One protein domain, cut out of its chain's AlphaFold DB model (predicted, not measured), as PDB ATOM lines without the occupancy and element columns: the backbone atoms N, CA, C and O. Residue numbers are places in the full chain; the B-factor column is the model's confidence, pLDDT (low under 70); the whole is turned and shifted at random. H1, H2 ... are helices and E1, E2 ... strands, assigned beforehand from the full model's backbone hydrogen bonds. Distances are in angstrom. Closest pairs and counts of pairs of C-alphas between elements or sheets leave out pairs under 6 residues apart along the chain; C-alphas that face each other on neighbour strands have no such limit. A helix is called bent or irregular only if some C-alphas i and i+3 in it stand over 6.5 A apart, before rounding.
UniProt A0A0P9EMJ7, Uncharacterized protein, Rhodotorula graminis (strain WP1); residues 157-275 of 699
ATOM      1  N   VAL A 157     -31.454  11.181 -34.642       97.88
ATOM      2  CA  VAL A 157     -31.508  12.491 -35.292       97.88
ATOM      3  C   VAL A 157     -32.079  12.313 -36.696       97.88
ATOM      4  O   VAL A 157     -32.031  11.222 -37.263       97.88
ATOM      5  N   TYR A 158     -32.598  13.375 -37.297       98.44
ATOM      6  CA  TYR A 158     -33.036  13.321 -38.689       98.44
ATOM      7  C   TYR A 158     -31.842  13.214 -39.650       98.44
ATOM      8  O   TYR A 158     -30.771  13.772 -39.409       98.44
ATOM      9  N   ALA A 159     -32.005  12.468 -40.745       97.88
ATOM     10  CA  ALA A 159     -30.965  12.299 -41.762       97.88
ATOM     11  C   ALA A 159     -30.733  13.568 -42.605       97.88
ATOM     12  O   ALA A 159     -29.657  13.722 -43.186       97.88
ATOM     13  N   ARG A 160     -31.751  14.434 -42.679       97.75
ATOM     14  CA  ARG A 160     -31.813  15.736 -43.362       97.75
ATOM     15  C   ARG A 160     -32.709  16.674 -42.543       97.75
ATOM     16  O   ARG A 160     -33.172  16.289 -41.471       97.75
ATOM     17  N   ASP A 161     -32.968  17.874 -43.051       97.75
ATOM     18  CA  ASP A 161     -33.994  18.761 -42.500       97.75
ATOM     19  C   ASP A 161     -35.367  18.040 -42.434       97.75
ATOM     20  O   ASP A 161     -35.763  17.428 -43.433       97.75
ATOM     21  N   PRO A 162     -36.104  18.083 -41.303       97.94
ATOM     22  CA  PRO A 162     -37.408  17.429 -41.167       97.94
ATOM     23  C   PRO A 162     -38.431  17.845 -42.229       97.94
ATOM     24  O   PRO A 162     -39.244  17.022 -42.638       97.94
ATOM     25  N   HIS A 163     -38.385  19.087 -42.714       97.88
ATOM     26  CA  HIS A 163     -39.290  19.589 -43.749       97.88
ATOM     27  C   HIS A 163     -39.041  18.953 -45.129       97.88
ATOM     28  O   HIS A 163     -39.888  19.063 -46.013       97.88
ATOM     29  N   GLN A 164     -37.904  18.274 -45.316       98.19
ATOM     30  CA  GLN A 164     -37.539  17.544 -46.537       98.19
ATOM     31  C   GLN A 164     -37.761  16.026 -46.429       98.19
ATOM     32  O   GLN A 164     -37.491  15.299 -47.388       98.19
ATOM     33  N   LEU A 165     -38.186  15.526 -45.265       98.38
ATOM     34  CA  LEU A 165     -38.393  14.100 -45.018       98.38
ATOM     35  C   LEU A 165     -39.895  13.761 -45.061       98.38
ATOM     36  O   LEU A 165     -40.709  14.528 -44.546       98.38
ATOM     37  N   PRO A 166     -40.294  12.613 -45.639       98.44
ATOM     38  CA  PRO A 166     -41.683  12.163 -45.598       98.44
ATOM     39  C   PRO A 166     -42.098  11.812 -44.164       98.44
ATOM     40  O   PRO A 166     -41.254  11.497 -43.326       98.44
ATOM     41  N   ALA A 167     -43.401  11.795 -43.878       98.44
ATOM     42  CA  ALA A 167     -43.901  11.210 -42.634       98.44
ATOM     43  C   ALA A 167     -43.613   9.696 -42.593       98.44
ATOM     44  O   ALA A 167     -43.665   9.021 -43.623       98.44
ATOM     45  N   CYS A 168     -43.317   9.145 -41.415       98.44
ATOM     46  CA  CYS A 168     -43.138   7.702 -41.257       98.44
ATOM     47  C   CYS A 168     -44.490   6.976 -41.399       98.44
ATOM     48  O   CYS A 168     -45.381   7.183 -40.579       98.44
ATOM     49  N   GLU A 169     -44.632   6.111 -42.411       97.75
ATOM     50  CA  GLU A 169     -45.870   5.353 -42.686       97.75
ATOM     51  C   GLU A 169     -46.222   4.376 -41.551       97.75
ATOM     52  O   GLU A 169     -47.378   4.277 -41.142       97.75
ATOM     53  N   ARG A 170     -45.213   3.661 -41.035       98.50
ATOM     54  CA  ARG A 170     -45.344   2.731 -39.908       98.50
ATOM     55  C   ARG A 170     -44.192   2.901 -38.924       98.50
ATOM     56  O   ARG A 170     -43.037   2.987 -39.351       98.50
ATOM     57  N   ILE A 171     -44.490   2.899 -37.623       98.69
ATOM     58  CA  ILE A 171     -43.489   2.962 -36.544       98.69
ATOM     59  C   ILE A 171     -43.596   1.766 -35.593       98.69
ATOM     60  O   ILE A 171     -44.701   1.347 -35.249       98.69
ATOM     61  N   LEU A 172     -42.455   1.190 -35.209       98.62
ATOM     62  CA  LEU A 172     -42.365   0.195 -34.136       98.62
ATOM     63  C   LEU A 172     -41.577   0.836 -32.999       98.62
ATOM     64  O   LEU A 172     -40.389   1.121 -33.146       98.62
ATOM     65  N   LEU A 173     -42.273   1.101 -31.898       98.44
ATOM     66  CA  LEU A 173     -41.726   1.712 -30.698       98.44
ATOM     67  C   LEU A 173     -41.212   0.631 -29.744       98.44
ATOM     68  O   LEU A 173     -42.003  -0.178 -29.263       98.44
ATOM     69  N   PHE A 174     -39.920   0.650 -29.432       98.38
ATOM     70  CA  PHE A 174     -39.347  -0.094 -28.313       98.38
ATOM     71  C   PHE A 174     -39.302   0.777 -27.056       98.38
ATOM     72  O   PHE A 174     -38.856   1.922 -27.124       98.38
ATOM     73  N   GLN A 175     -39.707   0.235 -25.911       97.50
ATOM     74  CA  GLN A 175     -39.632   0.914 -24.614       97.50
ATOM     75  C   GLN A 175     -38.666   0.198 -23.682       97.50
ATOM     76  O   GLN A 175     -38.833  -0.991 -23.411       97.50
ATOM     77  N   PHE A 176     -37.690   0.947 -23.174       97.12
ATOM     78  CA  PHE A 176     -36.764   0.468 -22.157       97.12
ATOM     79  C   PHE A 176     -37.377   0.578 -20.759       97.12
ATOM     80  O   PHE A 176     -37.926   1.619 -20.385       97.12
ATOM     81  N   MET A 177     -37.219  -0.480 -19.966       94.12
ATOM     82  CA  MET A 177     -37.741  -0.571 -18.605       94.12
ATOM     83  C   MET A 177     -36.647  -0.282 -17.543       94.12
ATOM     84  O   MET A 177     -35.479  -0.600 -17.777       94.12
ATOM     85  N   PRO A 178     -36.978   0.276 -16.358       91.62
ATOM     86  CA  PRO A 178     -35.980   0.668 -15.345       91.62
ATOM     87  C   PRO A 178     -35.354  -0.459 -14.499       91.62
ATOM     88  O   PRO A 178     -34.539  -0.170 -13.629       91.62
ATOM     89  N   TRP A 179     -35.765  -1.718 -14.652       85.88
ATOM     90  CA  TRP A 179     -35.563  -2.751 -13.616       85.88
ATOM     91  C   TRP A 179     -35.018  -4.087 -14.141       85.88
ATOM     92  O   TRP A 179     -35.187  -5.124 -13.506       85.88
ATOM     93  N   TRP A 180     -34.328  -4.075 -15.282       89.25
ATOM     94  CA  TRP A 180     -33.710  -5.277 -15.853       89.25
ATOM     95  C   TRP A 180     -32.262  -5.038 -16.262       89.25
ATOM     96  O   TRP A 180     -31.910  -3.950 -16.707       89.25
ATOM     97  N   GLY A 181     -31.429  -6.078 -16.177       92.94
ATOM     98  CA  GLY A 181     -30.014  -6.008 -16.542       92.94
ATOM     99  C   GLY A 181     -29.773  -5.533 -17.983       92.94
ATOM    100  O   GLY A 181     -30.352  -6.102 -18.914       92.94
ATOM    101  N   PHE A 182     -28.861  -4.565 -18.173       96.56
ATOM    102  CA  PHE A 182     -28.534  -3.902 -19.453       96.56
ATOM    103  C   PHE A 182     -28.552  -4.849 -20.655       96.56
ATOM    104  O   PHE A 182     -29.225  -4.583 -21.647       96.56
ATOM    105  N   ALA A 183     -27.810  -5.959 -20.579       96.62
ATOM    106  CA  ALA A 183     -27.638  -6.849 -21.722       96.62
ATOM    107  C   ALA A 183     -28.928  -7.585 -22.102       96.62
ATOM    108  O   ALA A 183     -29.190  -7.775 -23.285       96.62
ATOM    109  N   SER A 184     -29.754  -7.938 -21.115       94.75
ATOM    110  CA  SER A 184     -31.045  -8.581 -21.363       94.75
ATOM    111  C   SER A 184     -32.023  -7.618 -22.047       94.75
ATOM    112  O   SER A 184     -32.660  -7.984 -23.030       94.75
ATOM    113  N   GLU A 185     -32.056  -6.353 -21.618       96.69
ATOM    114  CA  GLU A 185     -32.877  -5.318 -22.253       96.69
ATOM    115  C   GLU A 185     -32.363  -4.965 -23.659       96.69
ATOM    116  O   GLU A 185     -33.143  -4.851 -24.605       96.69
ATOM    117  N   TYR A 186     -31.038  -4.880 -23.839       98.25
ATOM    118  CA  TYR A 186     -30.427  -4.603 -25.141       98.25
ATOM    119  C   TYR A 186     -30.618  -5.755 -26.146       98.25
ATOM    120  O   TYR A 186     -30.747  -5.508 -27.345       98.25
ATOM    121  N   ILE A 187     -30.677  -7.012 -25.690       98.06
ATOM    122  CA  ILE A 187     -31.046  -8.145 -26.550       98.06
ATOM    123  C   ILE A 187     -32.486  -7.979 -27.039       98.06
ATOM    124  O   ILE A 187     -32.714  -8.026 -28.243       98.06
ATOM    125  N   LEU A 188     -33.454  -7.712 -26.157       97.75
ATOM    126  CA  LEU A 188     -34.850  -7.486 -26.565       97.75
ATOM    127  C   LEU A 188     -34.989  -6.303 -27.530       97.75
ATOM    128  O   LEU A 188     -35.700  -6.396 -28.530       97.75
ATOM    129  N   TYR A 189     -34.244  -5.231 -27.276       98.38
ATOM    130  CA  TYR A 189     -34.111  -4.082 -28.164       98.38
ATOM    131  C   TYR A 189     -33.591  -4.476 -29.560       98.38
ATOM    132  O   TYR A 189     -34.183  -4.102 -30.574       98.38
ATOM    133  N   ALA A 190     -32.541  -5.298 -29.637       98.44
ATOM    134  CA  ALA A 190     -32.011  -5.824 -30.896       98.44
ATOM    135  C   ALA A 190     -32.987  -6.756 -31.630       98.44
ATOM    136  O   ALA A 190     -33.101  -6.694 -32.856       98.44
ATOM    137  N   ARG A 191     -33.727  -7.586 -30.889       98.31
ATOM    138  CA  ARG A 191     -34.763  -8.473 -31.432       98.31
ATOM    139  C   ARG A 191     -35.923  -7.680 -32.036       98.31
ATOM    140  O   ARG A 191     -36.326  -7.953 -33.164       98.31
ATOM    141  N   ALA A 192     -36.409  -6.659 -31.329       98.50
ATOM    142  CA  ALA A 192     -37.460  -5.768 -31.813       98.50
ATOM    143  C   ALA A 192     -37.004  -4.937 -33.026       98.50
ATOM    144  O   ALA A 192     -37.782  -4.735 -33.957       98.50
ATOM    145  N   ALA A 193     -35.733  -4.519 -33.068       98.69
ATOM    146  CA  ALA A 193     -35.139  -3.850 -34.225       98.69
ATOM    147  C   ALA A 193     -35.109  -4.751 -35.472       98.69
ATOM    148  O   ALA A 193     -35.482  -4.314 -36.561       98.69
ATOM    149  N   ALA A 194     -34.708  -6.018 -35.316       98.56
ATOM    150  CA  ALA A 194     -34.720  -7.004 -36.398       98.56
ATOM    151  C   ALA A 194     -36.154  -7.317 -36.873       98.56
ATOM    152  O   ALA A 194     -36.399  -7.438 -38.073       98.56
ATOM    153  N   ALA A 195     -37.125  -7.381 -35.953       98.56
ATOM    154  CA  ALA A 195     -38.540  -7.505 -36.305       98.56
ATOM    155  C   ALA A 195     -39.062  -6.278 -37.071       98.56
ATOM    156  O   ALA A 195     -39.755  -6.432 -38.076       98.56
ATOM    157  N   ALA A 196     -38.684  -5.066 -36.650       98.62
ATOM    158  CA  ALA A 196     -39.057  -3.829 -37.326       98.62
ATOM    159  C   ALA A 196     -38.523  -3.773 -38.767       98.62
ATOM    160  O   ALA A 196     -39.304  -3.499 -39.679       98.62
ATOM    161  N   ASP A 197     -37.243  -4.106 -38.993       98.31
ATOM    162  CA  ASP A 197     -36.671  -4.219 -40.344       98.31
ATOM    163  C   ASP A 197     -37.497  -5.182 -41.211       98.31
ATOM    164  O   ASP A 197     -37.942  -4.832 -42.306       98.31
ATOM    165  N   LYS A 198     -37.727  -6.398 -40.699       98.00
ATOM    166  CA  LYS A 198     -38.342  -7.509 -41.438       98.00
ATOM    167  C   LYS A 198     -39.815  -7.268 -41.767       98.00
ATOM    168  O   LYS A 198     -40.313  -7.767 -42.773       98.00
ATOM    169  N   LEU A 199     -40.503  -6.470 -40.950       98.19
ATOM    170  CA  LEU A 199     -41.886  -6.043 -41.165       98.19
ATOM    171  C   LEU A 199     -42.002  -4.707 -41.928       98.19
ATOM    172  O   LEU A 199     -43.121  -4.292 -42.249       98.19
ATOM    173  N   GLY A 200     -40.891  -4.025 -42.230       98.25
ATOM    174  CA  GLY A 200     -40.875  -2.731 -42.924       98.25
ATOM    175  C   GLY A 200     -41.384  -1.560 -42.073       98.25
ATOM    176  O   GLY A 200     -42.151  -0.729 -42.559       98.25
ATOM    177  N   TYR A 201     -40.998  -1.516 -40.798       98.69
ATOM    178  CA  TYR A 201     -41.344  -0.470 -39.837       98.69
ATOM    179  C   TYR A 201     -40.159   0.460 -39.570       98.69
ATOM    180  O   TYR A 201     -39.012   0.027 -39.472       98.69
ATOM    181  N   THR A 202     -40.436   1.747 -39.351       98.62
ATOM    182  CA  THR A 202     -39.434   2.652 -38.777       98.62
ATOM    183  C   THR A 202     -39.306   2.372 -37.287       98.62
ATOM    184  O   THR A 202     -40.230   2.610 -36.512       98.62
ATOM    185  N   PHE A 203     -38.150   1.858 -36.889       98.50
ATOM    186  CA  PHE A 203     -37.857   1.548 -35.499       98.50
ATOM    187  C   PHE A 203     -37.522   2.815 -34.701       98.50
ATOM    188  O   PHE A 203     -36.656   3.591 -35.126       98.50
ATOM    189  N   LEU A 204     -38.187   3.005 -33.558       98.31
ATOM    190  CA  LEU A 204     -38.025   4.125 -32.623       98.31
ATOM    191  C   LEU A 204     -37.818   3.606 -31.197       98.31
ATOM    192  O   LEU A 204     -38.368   2.573 -30.825       98.31
ATOM    193  N   GLU A 205     -37.075   4.352 -30.390       97.69
ATOM    194  CA  GLU A 205     -36.744   4.006 -29.009       97.69
ATOM    195  C   GLU A 205     -37.293   5.041 -28.026       97.69
ATOM    196  O   GLU A 205     -37.071   6.239 -28.199       97.69
ATOM    197  N   ASP A 206     -37.924   4.577 -26.952       97.75
ATOM    198  CA  ASP A 206     -38.172   5.354 -25.741       97.75
ATOM    199  C   ASP A 206     -37.254   4.846 -24.622       97.75
ATOM    200  O   ASP A 206     -37.543   3.857 -23.947       97.75
ATOM    201  N   ASP A 207     -36.116   5.522 -24.458       97.50
ATOM    202  CA  ASP A 207     -35.117   5.256 -23.417       97.50
ATOM    203  C   ASP A 207     -35.269   6.183 -22.195       97.50
ATOM    204  O   ASP A 207     -34.374   6.274 -21.353       97.50
ATOM    205  N   ARG A 208     -36.403   6.893 -22.067       95.50
ATOM    206  CA  ARG A 208     -36.594   7.929 -21.034       95.50
ATOM    207  C   ARG A 208     -36.615   7.384 -19.610       95.50
ATOM    208  O   ARG A 208     -36.171   8.091 -18.707       95.50
ATOM    209  N   ASN A 209     -37.082   6.149 -19.444       93.56
ATOM    210  CA  ASN A 209     -37.246   5.473 -18.157       93.56
ATOM    211  C   ASN A 209     -36.153   4.422 -17.884       93.56
ATOM    212  O   ASN A 209     -36.261   3.659 -16.931       93.56
ATOM    213  N   TRP A 210     -35.103   4.344 -18.704       96.00
ATOM    214  CA  TRP A 210     -34.062   3.331 -18.532       96.00
ATOM    215  C   TRP A 210     -33.125   3.701 -17.367       96.00
ATOM    216  O   TRP A 210     -32.583   4.809 -17.300       96.00
ATOM    217  N   ASN A 211     -32.899   2.772 -16.437       95.19
ATOM    218  CA  ASN A 211     -32.033   2.970 -15.265       95.19
ATOM    219  C   ASN A 211     -30.568   3.244 -15.639       95.19
ATOM    220  O   ASN A 211     -29.881   3.983 -14.928       95.19
ATOM    221  N   TYR A 212     -30.125   2.739 -16.793       96.81
ATOM    222  CA  TYR A 212     -28.822   3.027 -17.399       96.81
ATOM    223  C   TYR A 212     -28.786   4.380 -18.150       96.81
ATOM    224  O   TYR A 212     -27.876   4.636 -18.935       96.81
ATOM    225  N   GLY A 213     -29.748   5.283 -17.946       96.31
ATOM    226  CA  GLY A 213     -29.782   6.582 -18.623       96.31
ATOM    227  C   GLY A 213     -30.175   6.453 -20.091       96.31
ATOM    228  O   GLY A 213     -31.096   5.724 -20.415       96.31
ATOM    229  N   ARG A 214     -29.531   7.191 -21.001       97.31
ATOM    230  CA  ARG A 214     -29.909   7.219 -22.425       97.31
ATOM    231  C   ARG A 214     -28.920   6.462 -23.290       97.31
ATOM    232  O   ARG A 214     -27.716   6.535 -23.050       97.31
ATOM    233  N   LEU A 215     -29.389   5.846 -24.374       98.25
ATOM    234  CA  LEU A 215     -28.545   5.205 -25.389       98.25
ATOM    235  C   LEU A 215     -27.466   6.166 -25.917       98.25
ATOM    236  O   LEU A 215     -26.339   5.750 -26.174       98.25
ATOM    237  N   ARG A 216     -27.776   7.467 -26.011       97.69
ATOM    238  CA  ARG A 216     -26.845   8.522 -26.449       97.69
ATOM    239  C   ARG A 216     -25.619   8.710 -25.532       97.69
ATOM    240  O   ARG A 216     -24.595   9.219 -25.990       97.69
ATOM    241  N   ASN A 217     -25.676   8.249 -24.279       98.00
ATOM    242  CA  ASN A 217     -24.521   8.221 -23.368       98.00
ATOM    243  C   ASN A 217     -23.437   7.218 -23.803       98.00
ATOM    244  O   ASN A 217     -22.289   7.331 -23.370       98.00
ATOM    245  N   TYR A 218     -23.787   6.273 -24.686       98.31
ATOM    246  CA  TYR A 218     -22.928   5.168 -25.127       98.31
ATOM    247  C   TYR A 218     -22.740   5.138 -26.646       98.31
ATOM    248  O   TYR A 218     -21.654   4.845 -27.149       98.31
ATOM    249  N   PHE A 219     -23.798   5.461 -27.390       98.50
ATOM    250  CA  PHE A 219     -23.901   5.255 -28.829       98.50
ATOM    251  C   PHE A 219     -24.137   6.569 -29.584       98.50
ATOM    252  O   PHE A 219     -24.694   7.537 -29.065       98.50
ATOM    253  N   ARG A 220     -23.706   6.614 -30.846       98.38
ATOM    254  CA  ARG A 220     -24.022   7.699 -31.783       98.38
ATOM    255  C   ARG A 220     -25.505   7.612 -32.141       98.38
ATOM    256  O   ARG A 220     -25.964   6.509 -32.443       98.38
ATOM    257  N   PRO A 221     -26.236   8.739 -32.190       97.81
ATOM    258  CA  PRO A 221     -27.645   8.704 -32.538       97.81
ATOM    259  C   PRO A 221     -27.850   8.159 -33.957       97.81
ATOM    260  O   PRO A 221     -27.091   8.483 -34.881       97.81
ATOM    261  N   ARG A 222     -28.879   7.326 -34.141       96.94
ATOM    262  CA  ARG A 222     -29.264   6.803 -35.464       96.94
ATOM    263  C   ARG A 222     -29.813   7.930 -36.345       96.94
ATOM    264  O   ARG A 222     -30.275   8.945 -35.839       96.94
ATOM    265  N   LYS A 223     -29.781   7.760 -37.670       97.88
ATOM    266  CA  LYS A 223     -30.367   8.721 -38.619       97.88
ATOM    267  C   LYS A 223     -31.733   8.229 -39.100       97.88
ATOM    268  O   LYS A 223     -31.785   7.168 -39.716       97.88
ATOM    269  N   LEU A 224     -32.802   8.989 -38.857       98.25
ATOM    270  CA  LEU A 224     -34.140   8.710 -39.393       98.25
ATOM    271  C   LEU A 224     -34.312   9.311 -40.794       98.25
ATOM    272  O   LEU A 224     -34.000  10.480 -41.018       98.25
ATOM    273  N   SER A 225     -34.847   8.522 -41.724       98.25
ATOM    274  CA  SER A 225     -35.182   8.927 -43.099       98.25
ATOM    275  C   SER A 225     -36.629   9.413 -43.268       98.25
ATOM    276  O   SER A 225     -37.049   9.690 -44.388       98.25
ATOM    277  N   CYS A 226     -37.386   9.522 -42.176       98.62
ATOM    278  CA  CYS A 226     -38.757  10.021 -42.137       98.62
ATOM    279  C   CYS A 226     -39.011  10.789 -40.828       98.62
ATOM    280  O   CYS A 226     -38.237  10.674 -39.872       98.62
ATOM    281  N   VAL A 227     -40.085  11.577 -40.789       98.56
ATOM    282  CA  VAL A 227     -40.551  12.294 -39.597       98.56
ATOM    283  C   VAL A 227     -41.583  11.432 -38.863       98.56
ATOM    284  O   VAL A 227     -42.635  11.141 -39.442       98.56
ATOM    285  N   PRO A 228     -41.327  10.996 -37.615       98.19
ATOM    286  CA  PRO A 228     -42.321  10.263 -36.848       98.19
ATOM    287  C   PRO A 228     -43.477  11.200 -36.446       98.19
ATOM    288  O   PRO A 228     -43.287  12.418 -36.361       98.19
ATOM    289  N   PRO A 229     -44.682  10.667 -36.177       97.75
ATOM    290  CA  PRO A 229     -45.788  11.458 -35.640       97.75
ATOM    291  C   PRO A 229     -45.371  12.229 -34.377       97.75
ATOM    292  O   PRO A 229     -44.585  11.724 -33.582       97.75
ATOM    293  N   ARG A 230     -45.887  13.446 -34.152       96.94
ATOM    294  CA  ARG A 230     -45.495  14.284 -32.986       96.94
ATOM    295  C   ARG A 230     -45.777  13.615 -31.634       96.94
ATOM    296  O   ARG A 230     -45.157  13.939 -30.631       96.94
ATOM    297  N   ASP A 231     -46.725  12.698 -31.656       96.94
ATOM    298  CA  ASP A 231     -47.277  11.876 -30.592       96.94
ATOM    299  C   ASP A 231     -46.731  10.431 -30.613       96.94
ATOM    300  O   ASP A 231     -47.338   9.543 -30.022       96.94
ATOM    301  N   TRP A 232     -45.591  10.175 -31.276       96.88
ATOM    302  CA  TRP A 232     -44.984   8.836 -31.408       96.88
ATOM    303  C   TRP A 232     -44.753   8.109 -30.077       96.88
ATOM    304  O   TRP A 232     -44.716   6.882 -30.056       96.88
ATOM    305  N   THR A 233     -44.621   8.851 -28.975       95.38
ATOM    306  CA  THR A 233     -44.443   8.311 -27.623       95.38
ATOM    307  C   THR A 233     -45.743   7.893 -26.926       95.38
ATOM    308  O   THR A 233     -45.676   7.317 -25.842       95.38
ATOM    309  N   ASP A 234     -46.923   8.242 -27.454       95.44
ATOM    310  CA  ASP A 234     -48.195   7.885 -26.815       95.44
ATOM    311  C   ASP A 234     -48.559   6.429 -27.115       95.44
ATOM    312  O   ASP A 234     -49.083   6.078 -28.176       95.44
ATOM    313  N   GLN A 235     -48.279   5.581 -26.131       92.44
ATOM    314  CA  GLN A 235     -48.479   4.136 -26.186       92.44
ATOM    315  C   GLN A 235     -49.943   3.755 -26.449       92.44
ATOM    316  O   GLN A 235     -50.205   2.730 -27.068       92.44
ATOM    317  N   ARG A 236     -50.900   4.601 -26.038       95.00
ATOM    318  CA  ARG A 236     -52.349   4.370 -26.204       95.00
ATOM    319  C   ARG A 236     -52.797   4.435 -27.665       95.00
ATOM    320  O   ARG A 236     -53.914   4.039 -27.981       95.00
ATOM    321  N   LEU A 237     -51.939   4.956 -28.542       96.94
ATOM    322  CA  LEU A 237     -52.158   5.053 -29.984       96.94
ATOM    323  C   LEU A 237     -51.423   3.946 -30.759       96.94
ATOM    324  O   LEU A 237     -51.463   3.938 -31.989       96.94
ATOM    325  N   ALA A 238     -50.739   3.032 -30.065       97.25
ATOM    326  CA  ALA A 238     -50.017   1.910 -30.645       97.25
ATOM    327  C   ALA A 238     -50.662   0.572 -30.265       97.25
ATOM    328  O   ALA A 238     -51.181   0.400 -29.165       97.25
ATOM    329  N   VAL A 239     -50.610  -0.390 -31.184       98.06
ATOM    330  CA  VAL A 239     -51.061  -1.764 -30.933       98.06
ATOM    331  C   VAL A 239     -49.886  -2.560 -30.352       98.06
ATOM    332  O   VAL A 239     -48.792  -2.494 -30.922       98.06
ATOM    333  N   PRO A 240     -50.061  -3.321 -29.255       97.69
ATOM    334  CA  PRO A 240     -49.020  -4.210 -28.756       97.69
ATOM    335  C   PRO A 240     -48.518  -5.157 -29.849       97.69
ATOM    336  O   PRO A 240     -49.302  -5.761 -30.589       97.69
ATOM    337  N   PHE A 241     -47.200  -5.273 -29.967       98.06
ATOM    338  CA  PHE A 241     -46.561  -6.219 -30.865       98.06
ATOM    339  C   PHE A 241     -46.943  -7.641 -30.452       98.06
ATOM    340  O   PHE A 241     -46.768  -8.014 -29.296       98.06
ATOM    341  N   SER A 242     -47.467  -8.409 -31.399       97.25
ATOM    342  CA  SER A 242     -47.837  -9.817 -31.279       97.25
ATOM    343  C   SER A 242     -47.818 -10.452 -32.669       97.25
ATOM    344  O   SER A 242     -47.727  -9.752 -33.682       97.25
ATOM    345  N   LEU A 243     -47.962 -11.776 -32.749       96.56
ATOM    346  CA  LEU A 243     -48.049 -12.456 -34.040       96.56
ATOM    347  C   LEU A 243     -49.258 -11.993 -34.881       96.56
ATOM    348  O   LEU A 243     -49.162 -11.916 -36.106       96.56
ATOM    349  N   ALA A 244     -50.379 -11.647 -34.239       97.56
ATOM    350  CA  ALA A 244     -51.563 -11.125 -34.921       97.56
ATOM    351  C   ALA A 244     -51.324  -9.703 -35.459       97.56
ATOM    352  O   ALA A 244     -51.461  -9.467 -36.660       97.56
ATOM    353  N   SER A 245     -50.867  -8.776 -34.611       98.12
ATOM    354  CA  SER A 245     -50.647  -7.384 -35.026       98.12
ATOM    355  C   SER A 245     -49.495  -7.247 -36.032       98.12
ATOM    356  O   SER A 245     -49.570  -6.424 -36.945       98.12
ATOM    357  N   ALA A 246     -48.478  -8.113 -35.975       97.56
ATOM    358  CA  ALA A 246     -47.436  -8.200 -37.002       97.56
ATOM    359  C   ALA A 246     -47.978  -8.608 -38.389       97.56
ATOM    360  O   ALA A 246     -47.419  -8.189 -39.404       97.56
ATOM    361  N   ARG A 247     -49.067  -9.392 -38.450       97.19
ATOM    362  CA  ARG A 247     -49.744  -9.794 -39.699       97.19
ATOM    363  C   ARG A 247     -50.710  -8.720 -40.209       97.19
ATOM    364  O   ARG A 247     -50.754  -8.477 -41.411       97.19
ATOM    365  N   GLU A 248     -51.427  -8.046 -39.312       98.00
ATOM    366  CA  GLU A 248     -52.329  -6.923 -39.637       98.00
ATOM    367  C   GLU A 248     -51.582  -5.660 -40.099       98.00
ATOM    368  O   GLU A 248     -52.113  -4.859 -40.867       98.00
ATOM    369  N   ARG A 249     -50.331  -5.494 -39.651       97.56
ATOM    370  CA  ARG A 249     -49.426  -4.379 -39.976       97.56
ATOM    371  C   ARG A 249     -50.016  -2.973 -39.711       97.56
ATOM    372  O   ARG A 249     -49.971  -2.115 -40.606       97.56
ATOM    373  N   PRO A 250     -50.518  -2.690 -38.488       98.19
ATOM    374  CA  PRO A 250     -51.090  -1.394 -38.129       98.19
ATOM    375  C   PRO A 250     -50.032  -0.273 -38.178       98.19
ATOM    376  O   PRO A 250     -48.835  -0.553 -38.049       98.19
ATOM    377  N   PRO A 251     -50.432   1.010 -38.299       98.25
ATOM    378  CA  PRO A 251     -49.491   2.131 -38.422       98.25
ATOM    379  C   PRO A 251     -48.523   2.290 -37.242       98.25
ATOM    380  O   PRO A 251     -47.443   2.860 -37.393       98.25
ATOM    381  N   ARG A 252     -48.898   1.807 -36.053       98.44
ATOM    382  CA  ARG A 252     -48.088   1.913 -34.838       98.44
ATOM    383  C   ARG A 252     -48.087   0.585 -34.098       98.44
ATOM    384  O   ARG A 252     -49.140   0.128 -33.659       98.44
ATOM    385  N   LEU A 253     -46.903   0.003 -33.945       98.56
ATOM    386  CA  LEU A 253     -46.646  -1.119 -33.052       98.56
ATOM    387  C   LEU A 253     -45.856  -0.633 -31.837       98.56
ATOM    388  O   LEU A 253     -45.018   0.263 -31.955       98.56
ATOM    389  N   VAL A 254     -46.100  -1.243 -30.683       98.25
ATOM    390  CA  VAL A 254     -45.333  -1.013 -29.456       98.25
ATOM    391  C   VAL A 254     -44.855  -2.335 -28.874       98.25
ATOM    392  O   VAL A 254     -45.616  -3.295 -28.798       98.25
ATOM    393  N   TYR A 255     -43.595  -2.386 -28.461       97.94
ATOM    394  CA  TYR A 255     -43.013  -3.519 -27.761       97.94
ATOM    395  C   TYR A 255     -42.219  -3.043 -26.544       97.94
ATOM    396  O   TYR A 255     -41.500  -2.044 -26.589       97.94
ATOM    397  N   SER A 256     -42.338  -3.794 -25.458       95.56
ATOM    398  CA  SER A 256     -41.547  -3.647 -24.244       95.56
ATOM    399  C   SER A 256     -41.348  -5.032 -23.638       95.56
ATOM    400  O   SER A 256     -41.956  -6.016 -24.068       95.56
ATOM    401  N   ARG A 257     -40.525  -5.114 -22.595       92.50
ATOM    402  CA  ARG A 257     -40.301  -6.357 -21.855       92.50
ATOM    403  C   ARG A 257     -41.545  -6.930 -21.156       92.50
ATOM    404  O   ARG A 257     -41.512  -8.077 -20.734       92.50
ATOM    405  N   LEU A 258     -42.646  -6.185 -21.054       90.25
ATOM    406  CA  LEU A 258     -43.882  -6.681 -20.432       90.25
ATOM    407  C   LEU A 258     -44.577  -7.799 -21.238       90.25
ATOM    408  O   LEU A 258     -45.546  -8.374 -20.754       90.25
ATOM    409  N   HIS A 259     -44.106  -8.087 -22.459       90.62
ATOM    410  CA  HIS A 259     -44.709  -9.051 -23.382       90.62
ATOM    411  C   HIS A 259     -43.644  -9.927 -24.072       90.62
ATOM    412  O   HIS A 259     -43.561  -9.940 -25.302       90.62
ATOM    413  N   LEU A 260     -42.781 -10.613 -23.308       91.12
ATOM    414  CA  LEU A 260     -41.681 -11.425 -23.859       91.12
ATOM    415  C   LEU A 260     -42.199 -12.496 -24.827       91.12
ATOM    416  O   LEU A 260     -41.667 -12.638 -25.936       91.12
ATOM    417  N   SER A 261     -43.270 -13.188 -24.426       94.31
ATOM    418  CA  SER A 261     -43.922 -14.248 -25.198       94.31
ATOM    419  C   SER A 261     -44.250 -13.803 -26.623       94.31
ATOM    420  O   SER A 261     -43.895 -14.486 -27.575       94.31
ATOM    421  N   ASN A 262     -44.797 -12.600 -26.814       95.88
ATOM    422  CA  ASN A 262     -45.201 -12.095 -28.129       95.88
ATOM    423  C   ASN A 262     -44.053 -12.016 -29.153       95.88
ATOM    424  O   ASN A 262     -44.280 -12.213 -30.353       95.88
ATOM    425  N   LEU A 263     -42.826 -11.711 -28.713       96.50
ATOM    426  CA  LEU A 263     -41.659 -11.658 -29.600       96.50
ATOM    427  C   LEU A 263     -40.990 -13.029 -29.744       96.50
ATOM    428  O   LEU A 263     -40.439 -13.314 -30.809       96.50
ATOM    429  N   ASP A 264     -41.069 -13.894 -28.731       97.19
ATOM    430  CA  ASP A 264     -40.671 -15.305 -28.822       97.19
ATOM    431  C   ASP A 264     -41.581 -16.070 -29.811       97.19
ATOM    432  O   ASP A 264     -41.079 -16.722 -30.726       97.19
ATOM    433  N   ASP A 265     -42.899 -15.887 -29.728       97.06
ATOM    434  CA  ASP A 265     -43.925 -16.401 -30.644       97.06
ATOM    435  C   ASP A 265     -43.676 -15.974 -32.092       97.06
ATOM    436  O   ASP A 265     -43.615 -16.812 -32.994       97.06
ATOM    437  N   TRP A 266     -43.473 -14.671 -32.318       97.88
ATOM    438  CA  TRP A 266     -43.120 -14.147 -33.638       97.88
ATOM    439  C   TRP A 266     -41.789 -14.722 -34.144       97.88
ATOM    440  O   TRP A 266     -41.665 -15.055 -35.322       97.88
ATOM    441  N   THR A 267     -40.806 -14.900 -33.255       97.88
ATOM    442  CA  THR A 267     -39.516 -15.513 -33.604       97.88
ATOM    443  C   THR A 267     -39.698 -16.970 -34.044       97.88
ATOM    444  O   THR A 267     -39.137 -17.374 -35.068       97.88
ATOM    445  N   ARG A 268     -40.517 -17.757 -33.330       97.56
ATOM    446  CA  ARG A 268     -40.816 -19.144 -33.710       97.56
ATOM    447  C   ARG A 268     -41.571 -19.223 -35.040       97.56
ATOM    448  O   ARG A 268     -41.153 -19.992 -35.904       97.56
ATOM    449  N   ASP A 269     -42.609 -18.410 -35.245       97.62
ATOM    450  CA  ASP A 269     -43.403 -18.403 -36.488       97.62
ATOM    451  C   ASP A 269     -42.559 -18.024 -37.717       97.62
ATOM    452  O   ASP A 269     -42.610 -18.713 -38.735       97.62
ATOM    453  N   VAL A 270     -41.733 -16.974 -37.612       97.88
ATOM    454  CA  VAL A 270     -41.000 -16.402 -38.757       97.88
ATOM    455  C   VAL A 270     -39.714 -17.153 -39.114       97.88
ATOM    456  O   VAL A 270     -39.344 -17.175 -40.289       97.88
ATOM    457  N   TYR A 271     -39.018 -17.752 -38.143       98.00
ATOM    458  CA  TYR A 271     -37.716 -18.395 -38.390       98.00
ATOM    459  C   TYR A 271     -37.714 -19.900 -38.155       98.00
ATOM    460  O   TYR A 271     -37.040 -20.628 -38.882       98.00
ATOM    461  N   LEU A 272     -38.425 -20.371 -37.128       97.81
ATOM    462  CA  LEU A 272     -38.243 -21.728 -36.611       97.81
ATOM    463  C   LEU A 272     -39.324 -22.707 -37.082       97.81
ATOM    464  O   LEU A 272     -39.133 -23.911 -36.956       97.81
ATOM    465  N   SER A 273     -40.427 -22.222 -37.656       97.06
ATOM    466  CA  SER A 273     -41.585 -23.018 -38.097       97.06
ATOM    467  C   SER A 273     -41.326 -23.927 -39.310       97.06
ATOM    468  O   SER A 273     -42.066 -24.888 -39.531       97.06
ATOM    469  N   ALA A 274     -40.286 -23.656 -40.105       97.75
ATOM    470  CA  ALA A 274     -39.996 -24.411 -41.323       97.75
ATOM    471  C   ALA A 274     -39.695 -25.899 -41.013       97.75
ATOM    472  O   ALA A 274     -38.884 -26.174 -40.126       97.75
ATOM    473  N   PRO A 275     -40.250 -26.884 -41.757       97.75
ATOM    474  CA  PRO A 275     -40.139 -28.305 -41.400       97.75
ATOM    475  C   PRO A 275     -38.707 -28.834 -41.218       97.75
ATOM    476  O   PRO A 275     -38.462 -29.634 -40.315       97.75
TER     477      PRO A 275
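This is residues 157 to 275 of the 699 residues of an uncharacterized protein of Rhodotorula graminis (strain WP1) (UniProt A0A0P9EMJ7). A small parallel sheet of three strands, E2, E1 and E4, has the long helix H1 packed along one face, while H2 and H3 sit together at the E4 end of the domain and the short strand E3, with long loops, lies toward the E2 end. Residues 225 to 242 run between these two ends without a named element. The printed part has 119 residues with three named helices and four named strands, in the order E1, H1, E2, E3, H2, E4, H3; the class is mixed, helices and strands, with under half of the residues in named elements. It is compact, with a radius of gyration of the C-alphas of 14.5 A and spans of 47 by 31 by 26 A.

The inner strand E1, residues 171 to 175, is parallel to both edge strands, E2, residues 202 to 206, at 25 degrees and E4, residues 252 to 256, at 20 degrees. N 174 and O 204 are 2.8 A apart, and N 255 and O 173 are 2.8 A apart, both within hydrogen-bond range. H1, residues 182 to 199, is on the sheet at a height of 8.8 A, over E2 and E1, and runs along the strands at 9 degrees to E1 on the local plane; helix and sheet make two layers, with the helix on one face. E1, H1 and E2 form a strand-helix-strand unit, two parallel neighbour strands joined through a helix, with a right-handed crossover. H3, residues 257 to 272, only grazes the sheet with residues 257 to 263. With those residues it touches residues 185 to 192 of H1, at a steep tilt of 50 degrees, the same way; the closest C-alphas, of Leu 188 and Arg 257, are 7.3 A apart. H2, residues 243 to 248, touches residues 262 to 269 of H3, about perpendicular at 79 degrees, with the C-alphas of Leu 243 and Trp 266 closest at 5.2 A. E3, residues 222 to 224, pairs with no named strand, but residues 157 to 158 pair with its residues 223 to 224, parallel; E3 and E2 are only just apart, at 8.1 A. Residues 239 to 240 pair with residues 253 to 254 of E4, parallel. Every O i to N i+4 pair is within hydrogen-bond range in H1 and H2, and 9 of 12 in H3.

E1 begins at C-alpha 171, (-43.489, 2.962, -36.544), and spans 12.7 A; E2 spans 13.4 A and E4 13.6 A. H1 spans 25.6 A from C-alpha 182, (-28.534, -3.902, -19.453). E3 spans 6.5 A and H2 9.0 A. H3 spans 21.4 A and ends at C-alpha 272, (-38.243, -21.728, -36.611); it is irregular, with C-alphas 258 and 261 8.9 A apart.

The two C-alphas farthest apart, of His 163 and Pro 275, are 48.0 A apart. The printed part has no cut. The links E2 to E3, 15 residues, and E3 to H2, 18 residues, are long. The mean pLDDT of the printed part is 97.1, and no printed residue is under 70.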